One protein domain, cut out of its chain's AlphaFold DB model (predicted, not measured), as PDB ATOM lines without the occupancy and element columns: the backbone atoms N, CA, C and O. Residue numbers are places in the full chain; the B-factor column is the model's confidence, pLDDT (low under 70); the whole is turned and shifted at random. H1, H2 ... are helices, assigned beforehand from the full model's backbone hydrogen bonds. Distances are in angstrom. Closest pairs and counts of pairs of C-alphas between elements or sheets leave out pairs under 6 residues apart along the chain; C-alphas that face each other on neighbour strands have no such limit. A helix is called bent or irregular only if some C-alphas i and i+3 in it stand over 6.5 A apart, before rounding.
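This is residues 824 to 911 of the 926 residues of the protein "Chromo domain-containing protein" of Cuscuta campestris (UniProt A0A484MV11). Two helices, H6 and H5, meet at their ends as a V, and beside that corner begins a second part, in which H1 and H3 lie side by side, running opposite ways. H2 and the loop after it close the far end of the H1 and H3 pair, where residues 841 to 846 stick out; at the other extreme, residues 902 to 911 stick out, 902 to 909 of them in H6. The short H4 is near H5 only, after a long link from H3. The printed part has 88 residues with six named helices, H1 to H6 in order along the chain, and no named strand; the class is all helix. The whole is loose, with a radius of gyration of the C-alphas of 17.1 A, and flat, spanning 54 by 34 by 17 A.

H6, residues 895 to 909, and H5, residues 883 to 893, touch only at the corner by their link, H6 with residues 897 to 901 alone; the closest C-alphas, of Ile 891 and Leu 897, are 5.1 A apart. They stand at a steep tilt of 65 degrees, opposite ways. H4, residues 876 to 880, is close to H5 but not clearly touching, the closest C-alphas being those of Asn 878 and Ile 886, 7.1 A apart. H3, residues 851 to 864, is close to H6 but not clearly touching: the closest C-alphas, of Asp 864 and Lys 896, are 7.0 A apart. H1, residues 824 to 834, touches H3 at a shallow tilt of 10 degrees, opposite ways, with the C-alphas of Gln 825 and Cys 862 closest at 6.0 A. H1 is close to H5 but not clearly touching, with the C-alphas of Leu 824 and Ala 893 closest at 6.3 A. H2, residues 837 to 840, only just touches H3, with 3 pairs of C-alphas within 8 A, through residues 851 to 852 of H3 alone; the closest C-alphas, of Ala 839 and Leu 852, are 6.9 A apart. H3 and H4 are apart. In H1, H3 and H5 every O i to N i+4 pair is within hydrogen-bond range; in H6 10 of 11 are, in H4 0 of 1, with 0 of 2 O i to N i+3 pairs, and H2 is too short for an O i to N i+4 pair.

H6 measures 21.4 A from C-alpha 895 at (14.361, -12.531, -38.789) to C-alpha 909 at (-1.682, -2.921, -28.458). H3 measures 19.9 A, H5 15.3 A and H1 15.2 A, the last beginning at C-alpha 824 at (23.517, -11.497, -41.914). H4 is irregular: C-alphas 877 and 880 are 7.4 A apart.

The C-alphas of Ser 844 and Gln 911 are the two farthest apart, 55.5 A. The printed part has no cut; the link from H3 to H4 is long, with 11 residues. The mean pLDDT of the printed part is 78.1, and residues 843 to 849 and 870 to 885 are under 70.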
ATOM      1  N   LEU A 824      22.402 -10.999 -42.729       84.62
ATOM      2  CA  LEU A 824      23.517 -11.497 -41.914       84.62
ATOM      3  C   LEU A 824      23.358 -12.982 -41.532       84.62
ATOM      4  O   LEU A 824      24.342 -13.711 -41.437       84.62
ATOM      5  N   GLN A 825      22.124 -13.460 -41.328       90.25
ATOM      6  CA  GLN A 825      21.878 -14.891 -41.127       90.25
ATOM      7  C   GLN A 825      22.131 -15.699 -42.404       90.25
ATOM      8  O   GLN A 825      22.649 -16.803 -42.311       90.25
ATOM      9  N   LEU A 826      21.782 -15.182 -43.585       90.12
ATOM     10  CA  LEU A 826      22.042 -15.856 -44.864       90.12
ATOM     11  C   LEU A 826      23.539 -15.912 -45.184       90.12
ATOM     12  O   LEU A 826      24.016 -16.962 -45.605       90.12
ATOM     13  N   GLU A 827      24.265 -14.821 -44.944       87.94
ATOM     14  CA  GLU A 827      25.724 -14.726 -45.076       87.94
ATOM     15  C   GLU A 827      26.417 -15.787 -44.206       87.94
ATOM     16  O   GLU A 827      26.998 -16.734 -44.734       87.94
ATOM     17  N   LEU A 828      26.214 -15.744 -42.884       86.38
ATOM     18  CA  LEU A 828      26.828 -16.695 -41.949       86.38
ATOM     19  C   LEU A 828      26.377 -18.153 -42.156       86.38
ATOM     20  O   LEU A 828      27.150 -19.081 -41.905       86.38
ATOM     21  N   TYR A 829      25.145 -18.384 -42.622       89.69
ATOM     22  CA  TYR A 829      24.653 -19.715 -42.989       89.69
ATOM     23  C   TYR A 829      25.406 -20.257 -44.214       89.69
ATOM     24  O   TYR A 829      25.885 -21.393 -44.187       89.69
ATOM     25  N   CYS A 830      25.560 -19.446 -45.263       89.44
ATOM     26  CA  CYS A 830      26.326 -19.798 -46.459       89.44
ATOM     27  C   CYS A 830      27.815 -19.989 -46.150       89.44
ATOM     28  O   CYS A 830      28.383 -20.997 -46.570       89.44
ATOM     29  N   ASP A 831      28.430 -19.113 -45.360       86.38
ATOM     30  CA  ASP A 831      29.840 -19.234 -44.972       86.38
ATOM     31  C   ASP A 831      30.096 -20.493 -44.137       86.38
ATOM     32  O   ASP A 831      31.093 -21.189 -44.348       86.38
ATOM     33  N   THR A 832      29.164 -20.854 -43.244       85.69
ATOM     34  CA  THR A 832      29.230 -22.110 -42.475       85.69
ATOM     35  C   THR A 832      29.120 -23.338 -43.386       85.69
ATOM     36  O   THR A 832      29.810 -24.333 -43.147       85.69
ATOM     37  N   LEU A 833      28.300 -23.285 -44.446       85.94
ATOM     38  CA  LEU A 833      28.225 -24.347 -45.458       85.94
ATOM     39  C   LEU A 833      29.517 -24.454 -46.280       85.94
ATOM     40  O   LEU A 833      30.063 -25.548 -46.420       85.94
ATOM     41  N   LEU A 834      30.013 -23.330 -46.801       86.12
ATOM     42  CA  LEU A 834      31.179 -23.278 -47.687       86.12
ATOM     43  C   LEU A 834      32.477 -23.647 -46.958       86.12
ATOM     44  O   LEU A 834      33.266 -24.428 -47.485       86.12
ATOM     45  N   SER A 835      32.661 -23.183 -45.720       81.25
ATOM     46  CA  SER A 835      33.843 -23.500 -44.896       81.25
ATOM     47  C   SER A 835      33.964 -24.982 -44.519       81.25
ATOM     48  O   SER A 835      35.017 -25.411 -44.061       81.25
ATOM     49  N   ASN A 836      32.894 -25.766 -44.691       77.19
ATOM     50  CA  ASN A 836      32.844 -27.199 -44.385       77.19
ATOM     51  C   ASN A 836      32.537 -28.052 -45.635       77.19
ATOM     52  O   ASN A 836      32.136 -29.213 -45.514       77.19
ATOM     53  N   ILE A 837      32.721 -27.495 -46.839       80.56
ATOM     54  CA  ILE A 837      32.364 -28.166 -48.098       80.56
ATOM     55  C   ILE A 837      33.107 -29.497 -48.298       80.56
ATOM     56  O   ILE A 837      32.507 -30.457 -48.773       80.56
ATOM     57  N   ASP A 838      34.362 -29.602 -47.856       76.00
ATOM     58  CA  ASP A 838      35.145 -30.844 -47.938       76.00
ATOM     59  C   ASP A 838      34.573 -31.960 -47.048       76.00
ATOM     60  O   ASP A 838      34.589 -33.132 -47.427       76.00
ATOM     61  N   ALA A 839      34.000 -31.606 -45.891       72.38
ATOM     62  CA  ALA A 839      33.311 -32.556 -45.020       72.38
ATOM     63  C   ALA A 839      31.971 -32.997 -45.634       72.38
ATOM     64  O   ALA A 839      31.675 -34.194 -45.650       72.38
ATOM     65  N   LEU A 840      31.196 -32.061 -46.202       73.75
ATOM     66  CA  LEU A 840      29.945 -32.361 -46.918       73.75
ATOM     67  C   LEU A 840      30.158 -33.251 -48.153       73.75
ATOM     68  O   LEU A 840      29.328 -34.111 -48.440       73.75
ATOM     69  N   CYS A 841      31.252 -33.043 -48.885       77.62
ATOM     70  CA  CYS A 841      31.595 -33.799 -50.091       77.62
ATOM     71  C   CYS A 841      32.315 -35.129 -49.797       77.62
ATOM     72  O   CYS A 841      32.620 -35.882 -50.726       77.62
ATOM     73  N   SER A 842      32.598 -35.438 -48.526       73.19
ATOM     74  CA  SER A 842      33.271 -36.679 -48.142       73.19
ATOM     75  C   SER A 842      32.345 -37.898 -48.287       73.19
ATOM     76  O   SER A 842      31.237 -37.948 -47.761       73.19
ATOM     77  N   TYR A 843      32.812 -38.930 -48.995       63.38
ATOM     78  CA  TYR A 843      32.066 -40.187 -49.198       63.38
ATOM     79  C   TYR A 843      32.195 -41.180 -48.020       63.38
ATOM     80  O   TYR A 843      31.732 -42.323 -48.097       63.38
ATOM     81  N   SER A 844      32.838 -40.777 -46.922       65.56
ATOM     82  CA  SER A 844      33.040 -41.591 -45.721       65.56
ATOM     83  C   SER A 844      31.769 -41.690 -44.876       65.56
ATOM     84  O   SER A 844      31.240 -40.690 -44.409       65.56
ATOM     85  N   LYS A 845      31.321 -42.919 -44.580       62.22
ATOM     86  CA  LYS A 845      30.155 -43.203 -43.710       62.22
ATOM     87  C   LYS A 845      30.382 -42.919 -42.212       62.22
ATOM     88  O   LYS A 845      29.550 -43.286 -41.388       62.22
ATOM     89  N   SER A 846      31.513 -42.323 -41.859       60.34
ATOM     90  CA  SER A 846      31.945 -42.025 -40.497       60.34
ATOM     91  C   SER A 846      32.361 -40.563 -40.428       60.34
ATOM     92  O   SER A 846      33.234 -40.159 -41.192       60.34
ATOM     93  N   ASP A 847      31.788 -39.807 -39.496       65.25
ATOM     94  CA  ASP A 847      32.283 -38.487 -39.105       65.25
ATOM     95  C   ASP A 847      33.357 -38.683 -38.013       65.25
ATOM     96  O   ASP A 847      33.008 -39.080 -36.900       65.25
ATOM     97  N   PRO A 848      34.657 -38.483 -38.307       58.31
ATOM     98  CA  PRO A 848      35.731 -38.842 -37.382       58.31
ATOM     99  C   PRO A 848      35.966 -37.810 -36.268       58.31
ATOM    100  O   PRO A 848      36.740 -38.090 -35.355       58.31
ATOM    101  N   VAL A 849      35.350 -36.620 -36.341       64.69
ATOM    102  CA  VAL A 849      35.590 -35.498 -35.401       64.69
ATOM    103  C   VAL A 849      34.272 -34.858 -34.914       64.69
ATOM    104  O   VAL A 849      34.277 -33.892 -34.156       64.69
ATOM    105  N   GLY A 850      33.114 -35.381 -35.332       73.00
ATOM    106  CA  GLY A 850      31.814 -34.745 -35.090       73.00
ATOM    107  C   GLY A 850      31.622 -33.457 -35.900       73.00
ATOM    108  O   GLY A 850      30.818 -32.608 -35.515       73.00
ATOM    109  N   ALA A 851      32.368 -33.281 -36.994       73.06
ATOM    110  CA  ALA A 851      32.384 -32.068 -37.806       73.06
ATOM    111  C   ALA A 851      31.021 -31.778 -38.455       73.06
ATOM    112  O   ALA A 851      30.554 -30.642 -38.399       73.06
ATOM    113  N   LEU A 852      30.341 -32.796 -38.992       79.25
ATOM    114  CA  LEU A 852      29.007 -32.653 -39.590       79.25
ATOM    115  C   LEU A 852      27.944 -32.372 -38.522       79.25
ATOM    116  O   LEU A 852      27.008 -31.609 -38.764       79.25
ATOM    117  N   ASN A 853      28.109 -32.935 -37.319       80.56
ATOM    118  CA  ASN A 853      27.254 -32.589 -36.186       80.56
ATOM    119  C   ASN A 853      27.475 -31.124 -35.772       80.56
ATOM    120  O   ASN A 853      26.533 -30.341 -35.804       80.56
ATOM    121  N   ASN A 854      28.714 -30.719 -35.481       81.44
ATOM    122  CA  ASN A 854      29.072 -29.347 -35.094       81.44
ATOM    123  C   ASN A 854      28.619 -28.308 -36.134       81.44
ATOM    124  O   ASN A 854      28.091 -27.255 -35.775       81.44
ATOM    125  N   MET A 855      28.741 -28.635 -37.420       82.50
ATOM    126  CA  MET A 855      28.210 -27.859 -38.538       82.50
ATOM    127  C   MET A 855      26.681 -27.717 -38.472       82.50
ATOM    128  O   MET A 855      26.173 -26.598 -38.512       82.50
ATOM    129  N   LEU A 856      25.939 -28.817 -38.294       84.31
ATOM    130  CA  LEU A 856      24.481 -28.795 -38.113       84.31
ATOM    131  C   LEU A 856      24.059 -27.994 -36.867       84.31
ATOM    132  O   LEU A 856      23.041 -27.298 -36.898       84.31
ATOM    133  N   LEU A 857      24.836 -28.065 -35.782       83.50
ATOM    134  CA  LEU A 857      24.601 -27.281 -34.569       83.50
ATOM    135  C   LEU A 857      24.801 -25.786 -34.821       83.50
ATOM    136  O   LEU A 857      23.939 -24.990 -34.455       83.50
ATOM    137  N   ASN A 858      25.894 -25.400 -35.477       83.38
ATOM    138  CA  ASN A 858      26.171 -24.003 -35.805       83.38
ATOM    139  C   ASN A 858      25.143 -23.445 -36.798       83.38
ATOM    140  O   ASN A 858      24.619 -22.359 -36.580       83.38
ATOM    141  N   ILE A 859      24.732 -24.218 -37.803       86.88
ATOM    142  CA  ILE A 859      23.645 -23.836 -38.715       86.88
ATOM    143  C   ILE A 859      22.339 -23.557 -37.948       86.88
ATOM    144  O   ILE A 859      21.699 -22.532 -38.187       86.88
ATOM    145  N   ARG A 860      21.966 -24.404 -36.976       87.19
ATOM    146  CA  ARG A 860      20.788 -24.164 -36.117       87.19
ATOM    147  C   ARG A 860      20.924 -22.870 -35.309       87.19
ATOM    148  O   ARG A 860      20.040 -22.023 -35.410       87.19
ATOM    149  N   LYS A 861      22.059 -22.678 -34.620       85.81
ATOM    150  CA  LYS A 861      22.379 -21.443 -33.876       85.81
ATOM    151  C   LYS A 861      22.232 -20.196 -34.760       85.81
ATOM    152  O   LYS A 861      21.627 -19.220 -34.332       85.81
ATOM    153  N   CYS A 862      22.706 -20.247 -36.009       87.81
ATOM    154  CA  CYS A 862      22.584 -19.148 -36.972       87.81
ATOM    155  C   CYS A 862      21.116 -18.822 -37.286       87.81
ATOM    156  O   CYS A 862      20.709 -17.658 -37.245       87.81
ATOM    157  N   CYS A 863      20.299 -19.849 -37.549       88.19
ATOM    158  CA  CYS A 863      18.866 -19.700 -37.803       88.19
ATOM    159  C   CYS A 863      18.078 -19.170 -36.591       88.19
ATOM    160  O   CYS A 863      16.996 -18.610 -36.775       88.19
ATOM    161  N   ASP A 864      18.597 -19.327 -35.371       86.44
ATOM    162  CA  ASP A 864      18.064 -18.683 -34.170       86.44
ATOM    163  C   ASP A 864      18.511 -17.214 -34.085       86.44
ATOM    164  O   ASP A 864      17.677 -16.303 -34.177       86.44
ATOM    165  N   HIS A 865      19.821 -16.968 -33.983       87.62
ATOM    166  CA  HIS A 865      20.391 -15.621 -33.951       87.62
ATOM    167  C   HIS A 865      21.870 -15.604 -34.394       87.62
ATOM    168  O   HIS A 865      22.668 -16.379 -33.865       87.62
ATOM    169  N   PRO A 866      22.303 -14.692 -35.292       85.31
ATOM    170  CA  PRO A 866      23.680 -14.694 -35.803       85.31
ATOM    171  C   PRO A 866      24.728 -14.446 -34.704       85.31
ATOM    172  O   PRO A 866      25.794 -15.060 -34.709       85.31
ATOM    173  N   TYR A 867      24.404 -13.616 -33.703       83.06
ATOM    174  CA  TYR A 867      25.311 -13.327 -32.579       83.06
ATOM    175  C   TYR A 867      25.496 -14.485 -31.572       83.06
ATOM    176  O   TYR A 867      26.201 -14.314 -30.587       83.06
ATOM    177  N   ILE A 868      24.901 -15.667 -31.803       82.50
ATOM    178  CA  ILE A 868      25.240 -16.901 -31.056       82.50
ATOM    179  C   ILE A 868      26.540 -17.536 -31.602       82.50
ATOM    180  O   ILE A 868      27.153 -18.374 -30.944       82.50
ATOM    181  N   ILE A 869      26.970 -17.145 -32.809       75.50
ATOM    182  CA  ILE A 869      28.195 -17.638 -33.467       75.50
ATOM    183  C   ILE A 869      29.251 -16.535 -33.547       75.50
ATOM    184  O   ILE A 869      30.427 -16.785 -33.298       75.50
ATOM    185  N   CYS A 870      28.833 -15.317 -33.898       67.75
ATOM    186  CA  CYS A 870      29.730 -14.185 -34.098       67.75
ATOM    187  C   CYS A 870      29.547 -13.151 -32.989       67.75
ATOM    188  O   CYS A 870      28.517 -12.484 -32.920       67.75
ATOM    189  N   ASP A 871      30.577 -12.995 -32.159       61.16
ATOM    190  CA  ASP A 871      30.633 -12.003 -31.086       61.16
ATOM    191  C   ASP A 871      30.246 -10.601 -31.615       61.16
ATOM    192  O   ASP A 871      30.871 -10.132 -32.579       61.16
ATOM    193  N   PRO A 872      29.273  -9.880 -31.014       56.16
ATOM    194  CA  PRO A 872      28.827  -8.573 -31.512       56.16
ATOM    195  C   PRO A 872      29.925  -7.494 -31.465       56.16
ATOM    196  O   PRO A 872      29.756  -6.422 -32.049       56.16
ATOM    197  N   SER A 873      31.052  -7.785 -30.809       51.94
ATOM    198  CA  SER A 873      32.269  -6.972 -30.747       51.94
ATOM    199  C   SER A 873      33.191  -7.106 -31.973       51.94
ATOM    200  O   SER A 873      34.018  -6.216 -32.200       51.94
ATOM    201  N   THR A 874      33.056  -8.173 -32.775       51.25
ATOM    202  CA  THR A 874      33.844  -8.366 -34.014       51.25
ATOM    203  C   THR A 874      33.284  -7.564 -35.192       51.25
ATOM    204  O   THR A 874      34.036  -7.154 -36.075       51.25
ATOM    205  N   ASN A 875      31.987  -7.243 -35.158       53.88
ATOM    206  CA  ASN A 875      31.342  -6.338 -36.105       53.88
ATOM    207  C   ASN A 875      31.835  -4.895 -35.901       53.88
ATOM    208  O   ASN A 875      31.385  -4.183 -35.002       53.88
ATOM    209  N   LEU A 876      32.746  -4.450 -36.775       46.94
ATOM    210  CA  LEU A 876      33.419  -3.143 -36.709       46.94
ATOM    211  C   LEU A 876      32.468  -1.930 -36.659       46.94
ATOM    212  O   LEU A 876      32.860  -0.880 -36.156       46.94
ATOM    213  N   LEU A 877      31.224  -2.084 -37.122       52.66
ATOM    214  CA  LEU A 877      30.173  -1.059 -37.104       52.66
ATOM    215  C   LEU A 877      29.674  -0.693 -35.690       52.66
ATOM    216  O   LEU A 877      29.164   0.404 -35.488       52.66
ATOM    217  N   ASN A 878      29.827  -1.575 -34.697       53.25
ATOM    218  CA  ASN A 878      29.165  -1.427 -33.391       53.25
ATOM    219  C   ASN A 878      29.893  -0.509 -32.384       53.25
ATOM    220  O   ASN A 878      29.419  -0.347 -31.261       53.25
ATOM    221  N   LYS A 879      31.042   0.087 -32.735       52.34
ATOM    222  CA  LYS A 879      31.903   0.806 -31.768       52.34
ATOM    223  C   LYS A 879      31.514   2.254 -31.449       52.34
ATOM    224  O   LYS A 879      32.053   2.797 -30.490       52.34
ATOM    225  N   GLU A 880      30.599   2.865 -32.201       50.66
ATOM    226  CA  GLU A 880      30.247   4.295 -32.060       50.66
ATOM    227  C   GLU A 880      28.735   4.543 -31.872       50.66
ATOM    228  O   GLU A 880      28.251   5.662 -32.031       50.66
ATOM    229  N   LEU A 881      27.964   3.502 -31.538       56.56
ATOM    230  CA  LEU A 881      26.499   3.547 -31.508       56.56
ATOM    231  C   LEU A 881      25.921   3.572 -30.087       56.56
ATOM    232  O   LEU A 881      26.487   3.024 -29.143       56.56
ATOM    233  N   SER A 882      24.758   4.216 -29.943       63.28
ATOM    234  CA  SER A 882      24.029   4.290 -28.672       63.28
ATOM    235  C   SER A 882      23.486   2.915 -28.255       63.28
ATOM    236  O   SER A 882      23.226   2.054 -29.097       63.28
ATOM    237  N   GLN A 883      23.241   2.717 -26.956       61.41
ATOM    238  CA  GLN A 883      22.711   1.449 -26.440       61.41
ATOM    239  C   GLN A 883      21.334   1.085 -27.032       61.41
ATOM    240  O   GLN A 883      21.045  -0.097 -27.192       61.41
ATOM    241  N   ALA A 884      20.512   2.073 -27.408       61.31
ATOM    242  CA  ALA A 884      19.255   1.839 -28.123       61.31
ATOM    243  C   ALA A 884      19.513   1.328 -29.552       61.31
ATOM    244  O   ALA A 884      19.003   0.277 -29.932       61.31
ATOM    245  N   ASN A 885      20.395   1.998 -30.303       66.62
ATOM    246  CA  ASN A 885      20.739   1.613 -31.676       66.62
ATOM    247  C   ASN A 885      21.337   0.193 -31.741       66.62
ATOM    248  O   ASN A 885      21.085  -0.537 -32.697       66.62
ATOM    249  N   ILE A 886      22.111  -0.218 -30.727       70.56
ATOM    250  CA  ILE A 886      22.670  -1.577 -30.625       70.56
ATOM    251  C   ILE A 886      21.557  -2.631 -30.462       70.56
ATOM    252  O   ILE A 886      21.646  -3.706 -31.058       70.56
ATOM    253  N   LEU A 887      20.496  -2.328 -29.703       74.00
ATOM    254  CA  LEU A 887      19.335  -3.215 -29.562       74.00
ATOM    255  C   LEU A 887      18.539  -3.307 -30.869       74.00
ATOM    256  O   LEU A 887      18.225  -4.416 -31.299       74.00
ATOM    257  N   ASP A 888      18.290  -2.180 -31.542       78.12
ATOM    258  CA  ASP A 888      17.594  -2.156 -32.838       78.12
ATOM    259  C   ASP A 888      18.355  -2.952 -33.912       78.12
ATOM    260  O   ASP A 888      17.753  -3.721 -34.664       78.12
ATOM    261  N   ILE A 889      19.687  -2.829 -33.951       80.12
ATOM    262  CA  ILE A 889      20.555  -3.617 -34.840       80.12
ATOM    263  C   ILE A 889      20.492  -5.108 -34.488       80.12
ATOM    264  O   ILE A 889      20.381  -5.935 -35.392       80.12
ATOM    265  N   GLY A 890      20.484  -5.469 -33.200       81.56
ATOM    266  CA  GLY A 890      20.289  -6.853 -32.755       81.56
ATOM    267  C   GLY A 890      18.938  -7.436 -33.188       81.56
ATOM    268  O   GLY A 890      18.886  -8.532 -33.744       81.56
ATOM    269  N   ILE A 891      17.846  -6.682 -33.030       85.25
ATOM    270  CA  ILE A 891      16.506  -7.091 -33.486       85.25
ATOM    271  C   ILE A 891      16.481  -7.250 -35.013       85.25
ATOM    272  O   ILE A 891      15.931  -8.229 -35.521       85.25
ATOM    273  N   GLN A 892      17.112  -6.339 -35.757       84.50
ATOM    274  CA  GLN A 892      17.230  -6.438 -37.215       84.50
ATOM    275  C   GLN A 892      18.127  -7.605 -37.666       84.50
ATOM    276  O   GLN A 892      17.879  -8.174 -38.733       84.50
ATOM    277  N   ALA A 893      19.107  -8.018 -36.859       85.62
ATOM    278  CA  ALA A 893      20.039  -9.094 -37.185       85.62
ATOM    279  C   ALA A 893      19.389 -10.490 -37.254       85.62
ATOM    280  O   ALA A 893      19.899 -11.338 -37.985       85.62
ATOM    281  N   SER A 894      18.261 -10.752 -36.578       90.38
ATOM    282  CA  SER A 894      17.525 -12.024 -36.702       90.38
ATOM    283  C   SER A 894      16.096 -11.834 -37.194       90.38
ATOM    284  O   SER A 894      15.287 -11.157 -36.561       90.38
ATOM    285  N   GLY A 895      15.733 -12.531 -38.274       90.19
ATOM    286  CA  GLY A 895      14.361 -12.531 -38.789       90.19
ATOM    287  C   GLY A 895      13.327 -13.031 -37.770       90.19
ATOM    288  O   GLY A 895      12.170 -12.604 -37.806       90.19
ATOM    289  N   LYS A 896      13.741 -13.875 -36.810       90.75
ATOM    290  CA  LYS A 896      12.880 -14.310 -35.697       90.75
ATOM    291  C   LYS A 896      12.573 -13.157 -34.747       90.75
ATOM    292  O   LYS A 896      11.410 -12.979 -34.399       90.75
ATOM    293  N   LEU A 897      13.576 -12.352 -34.384       91.25
ATOM    294  CA  LEU A 897      13.372 -11.171 -33.541       91.25
ATOM    295  C   LEU A 897      12.569 -10.092 -34.274       91.25
ATOM    296  O   LEU A 897      11.623  -9.569 -33.695       91.25
ATOM    297  N   GLN A 898      12.835  -9.842 -35.561       90.25
ATOM    298  CA  GLN A 898      12.031  -8.912 -36.369       90.25
ATOM    299  C   GLN A 898      10.538  -9.276 -36.447       90.25
ATOM    300  O   GLN A 898       9.701  -8.384 -36.607       90.25
ATOM    301  N   LEU A 899      10.190 -10.569 -36.436       91.56
ATOM    302  CA  LEU A 899       8.794 -11.016 -36.410       91.56
ATOM    303  C   LEU A 899       8.221 -10.963 -34.989       91.56
ATOM    304  O   LEU A 899       7.095 -10.503 -34.805       91.56
ATOM    305  N   LEU A 900       9.000 -11.406 -33.999       92.31
ATOM    306  CA  LEU A 900       8.614 -11.420 -32.592       92.31
ATOM    307  C   LEU A 900       8.334 -10.009 -32.063       92.31
ATOM    308  O   LEU A 900       7.316  -9.821 -31.413       92.31
ATOM    309  N   ASP A 901       9.162  -9.017 -32.390       91.94
ATOM    310  CA  ASP A 901       8.953  -7.610 -32.026       91.94
ATOM    311  C   ASP A 901       7.617  -7.060 -32.567       91.94
ATOM    312  O   ASP A 901       6.803  -6.509 -31.822       91.94
ATOM    313  N   LYS A 902       7.321  -7.319 -33.846       91.38
ATOM    314  CA  LYS A 902       6.045  -6.939 -34.477       91.38
ATOM    315  C   LYS A 902       4.854  -7.653 -33.834       91.38
ATOM    316  O   LYS A 902       3.800  -7.046 -33.654       91.38
ATOM    317  N   MET A 903       5.016  -8.923 -33.458       92.50
ATOM    318  CA  MET A 903       3.990  -9.675 -32.731       92.50
ATOM    319  C   MET A 903       3.793  -9.153 -31.305       92.50
ATOM    320  O   MET A 903       2.653  -8.950 -30.903       92.50
ATOM    321  N   LEU A 904       4.861  -8.893 -30.551       93.56
ATOM    322  CA  LEU A 904       4.796  -8.345 -29.193       93.56
ATOM    323  C   LEU A 904       4.196  -6.937 -29.187       93.56
ATOM    324  O   LEU A 904       3.390  -6.633 -28.312       93.56
ATOM    325  N   SER A 905       4.511  -6.115 -30.189       91.88
ATOM    326  CA  SER A 905       3.892  -4.803 -30.397       91.88
ATOM    327  C   SER A 905       2.380  -4.919 -30.618       91.88
ATOM    328  O   SER A 905       1.607  -4.280 -29.907       91.88
ATOM    329  N   GLU A 906       1.933  -5.793 -31.526       92.69
ATOM    330  CA  GLU A 906       0.504  -6.038 -31.777       92.69
ATOM    331  C   GLU A 906      -0.216  -6.635 -30.550       92.69
ATOM    332  O   GLU A 906      -1.335  -6.237 -30.225       92.69
ATOM    333  N   MET A 907       0.427  -7.556 -29.823       92.62
ATOM    334  CA  MET A 907      -0.110  -8.149 -28.590       92.62
ATOM    335  C   MET A 907      -0.207  -7.114 -27.461       92.62
ATOM    336  O   MET A 907      -1.209  -7.089 -26.747       92.62
ATOM    337  N   LYS A 908       0.770  -6.204 -27.342       92.44
ATOM    338  CA  LYS A 908       0.758  -5.079 -26.394       92.44
ATOM    339  C   LYS A 908      -0.342  -4.069 -26.726       92.44
ATOM    340  O   LYS A 908      -1.066  -3.663 -25.822       92.44
ATOM    341  N   CYS A 909      -0.545  -3.735 -28.003       93.12
ATOM    342  CA  CYS A 909      -1.682  -2.921 -28.458       93.12
ATOM    343  C   CYS A 909      -3.050  -3.554 -28.138       93.12
ATOM    344  O   CYS A 909      -4.053  -2.847 -28.084       93.12
ATOM    345  N   ARG A 910      -3.095  -4.872 -27.905       93.00
ATOM    346  CA  ARG A 910      -4.283  -5.635 -27.481       93.00
ATOM    347  C   ARG A 910      -4.298  -5.967 -25.979       93.00
ATOM    348  O   ARG A 910      -5.167  -6.719 -25.551       93.00
ATOM    349  N   GLN A 911      -3.338  -5.457 -25.200       92.19
ATOM    350  CA  GLN A 911      -3.150  -5.736 -23.763       92.19
ATOM    351  C   GLN A 911      -3.027  -7.241 -23.417       92.19
ATOM    352  O   GLN A 911      -3.338  -7.679 -22.309       92.19
TER     353      GLN A 911